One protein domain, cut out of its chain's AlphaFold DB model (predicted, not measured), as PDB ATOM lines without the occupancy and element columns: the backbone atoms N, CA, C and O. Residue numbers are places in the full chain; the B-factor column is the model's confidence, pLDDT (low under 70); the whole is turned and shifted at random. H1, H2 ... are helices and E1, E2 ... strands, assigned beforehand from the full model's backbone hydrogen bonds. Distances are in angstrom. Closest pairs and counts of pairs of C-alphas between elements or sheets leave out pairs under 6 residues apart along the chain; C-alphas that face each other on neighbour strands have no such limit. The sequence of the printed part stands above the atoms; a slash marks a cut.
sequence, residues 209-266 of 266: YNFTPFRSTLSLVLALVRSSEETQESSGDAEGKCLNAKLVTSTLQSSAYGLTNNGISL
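This is residues 209 to 266 of the 266 residues of the protein "FAD-binding PCMH-type domain-containing protein" of Gossypium davidsonii (UniProt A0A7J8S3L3). Two helices, H1 and H2, meet near their ends as an open V, with the tight link of residues 236 to 237 at its point. Beyond the far end of H2 lies a small turn with strand E1, while residues 214 to 227, of which 219 to 227 belong to H1, stick out. The printed part has 58 residues, with two named helices and one named strand in the order H1, H2, E1. It is mostly helix and loose, with a radius of gyration of the C-alphas of 14.4 A, and flat, spanning 46 by 25 by 10 A.

H1, residues 219 to 235, and H2, residues 238 to 254, form a helical hairpin and run opposite ways. Their tilt of 38 degrees is only just steep. H1 touches H2 with residues 229 to 232 alone; the closest C-alphas, of Gln 232 and Lys 241, are 6.9 A apart. In both helices every O i to N i+4 pair is within hydrogen-bond range. E1, residues 259 to 261, is apart from both and pairs with no named strand.

H1 and H2 each measure 24.3 A from first to last C-alpha, E1 7.0 A. C-alpha 219 is at (164.261, 288.409, 171.472), C-alpha 261 at (192.628, 295.468, 160.436).

The two C-alphas farthest apart, of Ser 235 and Asn 262, are 45.9 A apart. The printed part has no cut, and both links are tight. Residue 266 alone has pLDDT under 70.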
ATOM      1  N   TYR A 209     186.310 290.605 159.466       90.44
ATOM      2  CA  TYR A 209     184.961 291.022 159.097       90.44
ATOM      3  C   TYR A 209     183.965 290.502 160.134       90.44
ATOM      4  O   TYR A 209     183.605 289.325 160.149       90.44
ATOM      5  N   ASN A 210     183.545 291.382 161.040       88.81
ATOM      6  CA  ASN A 210     182.635 291.069 162.137       88.81
ATOM      7  C   ASN A 210     181.341 291.884 162.030       88.81
ATOM      8  O   ASN A 210     181.041 292.726 162.885       88.81
ATOM      9  N   PHE A 211     180.584 291.609 160.966       89.19
ATOM     10  CA  PHE A 211     179.328 292.281 160.642       89.19
ATOM     11  C   PHE A 211     178.304 292.142 161.775       89.19
ATOM     12  O   PHE A 211     177.820 291.048 162.081       89.19
ATOM     13  N   THR A 212     177.977 293.262 162.420       85.25
ATOM     14  CA  THR A 212     177.098 293.295 163.595       85.25
ATOM     15  C   THR A 212     175.662 292.838 163.313       85.25
ATOM     16  O   THR A 212     175.136 292.129 164.172       85.25
ATOM     17  N   PRO A 213     175.036 293.111 162.146       86.62
ATOM     18  CA  PRO A 213     173.667 292.657 161.879       86.62
ATOM     19  C   PRO A 213     173.489 291.137 161.781       86.62
ATOM     20  O   PRO A 213     172.367 290.656 161.881       86.62
ATOM     21  N   PHE A 214     174.566 290.361 161.609       83.25
ATOM     22  CA  PHE A 214     174.503 288.891 161.635       83.25
ATOM     23  C   PHE A 214     174.749 288.282 163.020       83.25
ATOM     24  O   PHE A 214     174.816 287.055 163.159       83.25
ATOM     25  N   ARG A 215     174.919 289.108 164.056       85.44
ATOM     26  CA  ARG A 215     175.043 288.631 165.435       85.44
ATOM     27  C   ARG A 215     173.667 288.297 166.006       85.44
ATOM     28  O   ARG A 215     172.646 288.843 165.597       85.44
ATOM     29  N   SER A 216     173.649 287.410 166.997       85.38
ATOM     30  CA  SER A 216     172.435 287.124 167.758       85.38
ATOM     31  C   SER A 216     171.913 288.398 168.420       85.38
ATOM     32  O   SER A 216     172.662 289.080 169.120       85.38
ATOM     33  N   THR A 217     170.625 288.673 168.243       87.94
ATOM     34  CA  THR A 217     169.927 289.783 168.897       87.94
ATOM     35  C   THR A 217     168.955 289.217 169.925       87.94
ATOM     36  O   THR A 217     168.325 288.188 169.685       87.94
ATOM     37  N   LEU A 218     168.846 289.865 171.086       93.19
ATOM     38  CA  LEU A 218     167.907 289.453 172.130       93.19
ATOM     39  C   LEU A 218     166.465 289.506 171.609       93.19
ATOM     40  O   LEU A 218     166.066 290.496 170.996       93.19
ATOM     41  N   SER A 219     165.659 288.488 171.924       93.69
ATOM     42  CA  SER A 219     164.261 288.409 171.472       93.69
ATOM     43  C   SER A 219     163.430 289.625 171.889       93.69
ATOM     44  O   SER A 219     162.595 290.084 171.118       93.69
ATOM     45  N   LEU A 220     163.693 290.188 173.076       95.38
ATOM     46  CA  LEU A 220     163.034 291.411 173.542       95.38
ATOM     47  C   LEU A 220     163.355 292.614 172.645       95.38
ATOM     48  O   LEU A 220     162.459 293.378 172.308       95.38
ATOM     49  N   VAL A 221     164.615 292.764 172.227       93.56
ATOM     50  CA  VAL A 221     165.027 293.849 171.323       93.56
ATOM     51  C   VAL A 221     164.339 293.692 169.968       93.56
ATOM     52  O   VAL A 221     163.803 294.665 169.451       93.56
ATOM     53  N   LEU A 222     164.277 292.470 169.427       92.44
ATOM     54  CA  LEU A 222     163.558 292.197 168.176       92.44
ATOM     55  C   LEU A 222     162.062 292.526 168.284       92.44
ATOM     56  O   LEU A 222     161.503 293.119 167.367       92.44
ATOM     57  N   ALA A 223     161.420 292.177 169.403       95.56
ATOM     58  CA  ALA A 223     160.011 292.489 169.642       95.56
ATOM     59  C   ALA A 223     159.756 294.004 169.716       95.56
ATOM     60  O   ALA A 223     158.779 294.485 169.146       95.56
ATOM     61  N   LEU A 224     160.647 294.757 170.368       95.69
ATOM     62  CA  LEU A 224     160.558 296.217 170.447       95.69
ATOM     63  C   LEU A 224     160.748 296.880 169.078       95.69
ATOM     64  O   LEU A 224     159.954 297.743 168.714       95.69
ATOM     65  N   VAL A 225     161.757 296.455 168.307       92.88
ATOM     66  CA  VAL A 225     161.984 296.955 166.939       92.88
ATOM     67  C   VAL A 225     160.751 296.700 166.078       92.88
ATOM     68  O   VAL A 225     160.221 297.638 165.491       92.88
ATOM     69  N   ARG A 226     160.231 295.469 166.090       94.75
ATOM     70  CA  ARG A 226     159.027 295.104 165.339       94.75
ATOM     71  C   ARG A 226     157.810 295.939 165.743       94.75
ATOM     72  O   ARG A 226     157.097 296.429 164.879       94.75
ATOM     73  N   SER A 227     157.583 296.130 167.042       96.25
ATOM     74  CA  SER A 227     156.469 296.949 167.535       96.25
ATOM     75  C   SER A 227     156.585 298.412 167.088       96.25
ATOM     76  O   SER A 227     155.583 299.028 166.721       96.25
ATOM     77  N   SER A 228     157.805 298.961 167.059       93.62
ATOM     78  CA  SER A 228     158.067 300.297 166.516       93.62
ATOM     79  C   SER A 228     157.783 300.366 165.013       93.62
ATOM     80  O   SER A 228     157.155 301.323 164.564       93.62
ATOM     81  N   GLU A 229     158.218 299.370 164.236       94.12
ATOM     82  CA  GLU A 229     157.962 299.289 162.791       94.12
ATOM     83  C   GLU A 229     156.457 299.200 162.490       94.12
ATOM     84  O   GLU A 229     155.951 299.967 161.672       94.12
ATOM     85  N   GLU A 230     155.720 298.346 163.209       96.00
ATOM     86  CA  GLU A 230     154.261 298.193 163.088       96.00
ATOM     87  C   GLU A 230     153.513 299.494 163.460       96.00
ATOM     88  O   GLU A 230     152.513 299.860 162.832       96.00
ATOM     89  N   THR A 231     154.017 300.252 164.439       96.31
ATOM     90  CA  THR A 231     153.464 301.568 164.813       96.31
ATOM     91  C   THR A 231     153.694 302.608 163.716       96.31
ATOM     92  O   THR A 231     152.774 303.343 163.352       96.31
ATOM     93  N   GLN A 232     154.898 302.662 163.142       95.31
ATOM     94  CA  GLN A 232     155.199 303.557 162.018       95.31
ATOM     95  C   GLN A 232     154.368 303.211 160.777       95.31
ATOM     96  O   GLN A 232     153.920 304.098 160.056       95.31
ATOM     97  N   GLU A 233     154.126 301.924 160.529       95.12
ATOM     98  CA  GLU A 233     153.277 301.460 159.428       95.12
ATOM     99  C   GLU A 233     151.818 301.850 159.603       95.12
ATOM    100  O   GLU A 233     151.229 302.427 158.691       95.12
ATOM    101  N   SER A 234     151.246 301.577 160.774       97.44
ATOM    102  CA  SER A 234     149.837 301.878 161.054       97.44
ATOM    103  C   SER A 234     149.529 303.377 161.082       97.44
ATOM    104  O   SER A 234     148.422 303.776 160.727       97.44
ATOM    105  N   SER A 235     150.503 304.211 161.457       96.81
ATOM    106  CA  SER A 235     150.379 305.674 161.457       96.81
ATOM    107  C   SER A 235     150.745 306.335 160.123       96.81
ATOM    108  O   SER A 235     150.523 307.534 159.964       96.81
ATOM    109  N   GLY A 236     151.290 305.584 159.158       95.88
ATOM    110  CA  GLY A 236     151.780 306.146 157.898       95.88
ATOM    111  C   GLY A 236     152.996 307.069 158.065       95.88
ATOM    112  O   GLY A 236     153.205 307.958 157.240       95.88
ATOM    113  N   ASP A 237     153.799 306.874 159.116       95.75
ATOM    114  CA  ASP A 237     154.965 307.699 159.451       95.75
ATOM    115  C   ASP A 237     156.152 307.432 158.505       95.75
ATOM    116  O   ASP A 237     157.108 306.706 158.803       95.75
ATOM    117  N   ALA A 238     156.083 308.020 157.312       93.44
ATOM    118  CA  ALA A 238     157.142 307.918 156.315       93.44
ATOM    119  C   ALA A 238     158.435 308.636 156.749       93.44
ATOM    120  O   ALA A 238     159.532 308.173 156.419       93.44
ATOM    121  N   GLU A 239     158.330 309.745 157.490       93.75
ATOM    122  CA  GLU A 239     159.487 310.521 157.945       93.75
ATOM    123  C   GLU A 239     160.303 309.737 158.980       93.75
ATOM    124  O   GLU A 239     161.516 309.581 158.809       93.75
ATOM    125  N   GLY A 240     159.647 309.147 159.982       93.12
ATOM    126  CA  GLY A 240     160.283 308.287 160.976       93.12
ATOM    127  C   GLY A 240     160.951 307.063 160.353       93.12
ATOM    128  O   GLY A 240     162.090 306.741 160.701       93.12
ATOM    129  N   LYS A 241     160.321 306.428 159.353       92.25
ATOM    130  CA  LYS A 241     160.957 305.348 158.576       92.25
ATOM    131  C   LYS A 241     162.221 305.821 157.852       92.25
ATOM    132  O   LYS A 241     163.235 305.122 157.857       92.25
ATOM    133  N   CYS A 242     162.197 307.015 157.258       92.00
ATOM    134  CA  CYS A 242     163.361 307.584 156.575       92.00
ATOM    135  C   CYS A 242     164.496 307.936 157.547       92.00
ATOM    136  O   CYS A 242     165.666 307.696 157.237       92.00
ATOM    137  N   LEU A 243     164.170 308.479 158.722       93.12
ATOM    138  CA  LEU A 243     165.136 308.761 159.784       93.12
ATOM    139  C   LEU A 243     165.784 307.471 160.301       93.12
ATOM    140  O   LEU A 243     167.011 307.395 160.363       93.12
ATOM    141  N   ASN A 244     164.988 306.430 160.566       91.88
ATOM    142  CA  ASN A 244     165.486 305.118 160.981       91.88
ATOM    143  C   ASN A 244     166.405 304.494 159.921       91.88
ATOM    144  O   ASN A 244     167.493 304.019 160.250       91.88
ATOM    145  N   ALA A 245     166.030 304.557 158.640       92.06
ATOM    146  CA  ALA A 245     166.868 304.060 157.551       92.06
ATOM    147  C   ALA A 245     168.226 304.787 157.484       92.06
ATOM    148  O   ALA A 245     169.269 304.142 157.343       92.06
ATOM    149  N   LYS A 246     168.236 306.119 157.635       94.38
ATOM    150  CA  LYS A 246     169.476 306.913 157.696       94.38
ATOM    151  C   LYS A 246     170.328 306.527 158.902       94.38
ATOM    152  O   LYS A 246     171.535 306.335 158.742       94.38
ATOM    153  N   LEU A 247     169.711 306.361 160.073       93.94
ATOM    154  CA  LEU A 247     170.396 305.941 161.293       93.94
ATOM    155  C   LEU A 247     171.095 304.593 161.095       93.94
ATOM    156  O   LEU A 247     172.299 304.509 161.322       93.94
ATOM    157  N   VAL A 248     170.390 303.581 160.576       91.88
ATOM    158  CA  VAL A 248     170.966 302.256 160.286       91.88
ATOM    159  C   VAL A 248     172.190 302.378 159.381       91.88
ATOM    160  O   VAL A 248     173.263 301.876 159.719       91.88
ATOM    161  N   THR A 249     172.074 303.089 158.257       93.38
ATOM    162  CA  THR A 249     173.206 303.252 157.331       93.38
ATOM    163  C   THR A 249     174.373 304.023 157.941       93.38
ATOM    164  O   THR A 249     175.526 303.656 157.725       93.38
ATOM    165  N   SER A 250     174.098 305.048 158.752       93.56
ATOM    166  CA  SER A 250     175.130 305.825 159.436       93.56
ATOM    167  C   SER A 250     175.864 304.985 160.479       93.56
ATOM    168  O   SER A 250     177.081 305.095 160.588       93.56
ATOM    169  N   THR A 251     175.151 304.137 161.225       93.94
ATOM    170  CA  THR A 251     175.739 303.214 162.206       93.94
ATOM    171  C   THR A 251     176.594 302.143 161.533       93.94
ATOM    172  O   THR A 251     177.673 301.807 162.022       93.94
ATOM    173  N   LEU A 252     176.148 301.603 160.396       93.31
ATOM    174  CA  LEU A 252     176.952 300.659 159.622       93.31
ATOM    175  C   LEU A 252     178.227 301.323 159.097       93.31
ATOM    176  O   LEU A 252     179.311 300.773 159.267       93.31
ATOM    177  N   GLN A 253     178.120 302.532 158.543       91.62
ATOM    178  CA  GLN A 253     179.277 303.267 158.041       91.62
ATOM    179  C   GLN A 253     180.262 303.635 159.163       91.62
ATOM    180  O   GLN A 253     181.460 303.424 159.004       91.62
ATOM    181  N   SER A 254     179.785 304.139 160.307       92.06
ATOM    182  CA  SER A 254     180.656 304.525 161.430       92.06
ATOM    183  C   SER A 254     181.361 303.339 162.089       92.06
ATOM    184  O   SER A 254     182.408 303.508 162.708       92.06
ATOM    185  N   SER A 255     180.809 302.135 161.940       92.31
ATOM    186  CA  SER A 255     181.418 300.889 162.404       92.31
ATOM    187  C   SER A 255     182.218 300.160 161.323       92.31
ATOM    188  O   SER A 255     182.549 298.991 161.521       92.31
ATOM    189  N   ALA A 256     182.519 300.812 160.190       91.94
ATOM    190  CA  ALA A 256     183.237 300.218 159.058       91.94
ATOM    191  C   ALA A 256     182.571 298.940 158.514       91.94
ATOM    192  O   ALA A 256     183.233 298.023 158.027       91.94
ATOM    193  N   TYR A 257     181.248 298.817 158.666       92.38
ATOM    194  CA  TYR A 257     180.492 297.587 158.409       92.38
ATOM    195  C   TYR A 257     181.088 296.369 159.146       92.38
ATOM    196  O   TYR A 257     180.982 295.232 158.697       92.38
ATOM    197  N   GLY A 258     181.739 296.587 160.289       92.44
ATOM    198  CA  GLY A 258     182.424 295.556 161.062       92.44
ATOM    199  C   GLY A 258     183.784 295.120 160.511       92.44
ATOM    200  O   GLY A 258     184.303 294.114 160.998       92.44
ATOM    201  N   LEU A 259     184.354 295.814 159.520       93.12
ATOM    202  CA  LEU A 259     185.735 295.597 159.087       93.12
ATOM    203  C   LEU A 259     186.717 296.220 160.079       93.12
ATOM    204  O   LEU A 259     186.593 297.382 160.459       93.12
ATOM    205  N   THR A 260     187.732 295.454 160.460       93.88
ATOM    206  CA  THR A 260     188.913 295.969 161.157       93.88
ATOM    207  C   THR A 260     190.175 295.352 160.571       93.88
ATOM    208  O   THR A 260     190.133 294.259 160.009       93.88
ATOM    209  N   ASN A 261     191.312 296.027 160.715       92.25
ATOM    210  CA  ASN A 261     192.628 295.468 160.436       92.25
ATOM    211  C   ASN A 261     193.551 295.764 161.614       92.25
ATOM    212  O   ASN A 261     193.697 296.914 162.023       92.25
ATOM    213  N   ASN A 262     194.142 294.717 162.194       90.75
ATOM    214  CA  ASN A 262     194.953 294.825 163.413       90.75
ATOM    215  C   ASN A 262     194.193 295.498 164.578       90.75
ATOM    216  O   ASN A 262     194.781 296.211 165.386       90.75
ATOM    217  N   GLY A 263     192.873 295.289 164.649       85.62
ATOM    218  CA  GLY A 263     192.003 295.863 165.679       85.62
ATOM    219  C   GLY A 263     191.555 297.309 165.432       85.62
ATOM    220  O   GLY A 263     190.780 297.828 166.229       85.62
ATOM    221  N   ILE A 264     191.990 297.945 164.340       83.94
ATOM    222  CA  ILE A 264     191.588 299.306 163.960       83.94
ATOM    223  C   ILE A 264     190.486 299.219 162.901       83.94
ATOM    224  O   ILE A 264     190.656 298.521 161.901       83.94
ATOM    225  N   SER A 265     189.357 299.898 163.119       80.19
ATOM    226  CA  SER A 265     188.292 300.024 162.113       80.19
ATOM    227  C   SER A 265     188.782 300.851 160.923       80.19
ATOM    228  O   SER A 265     189.386 301.903 161.132       80.19
ATOM    229  N   LEU A 266     188.541 300.358 159.704       61.75
ATOM    230  CA  LEU A 266     189.002 300.957 158.443       61.75
ATOM    231  C   LEU A 266     187.892 301.708 157.706       61.75
ATOM    232  O   LEU A 266     186.772 301.164 157.629       61.75
TER     233      LEU A 266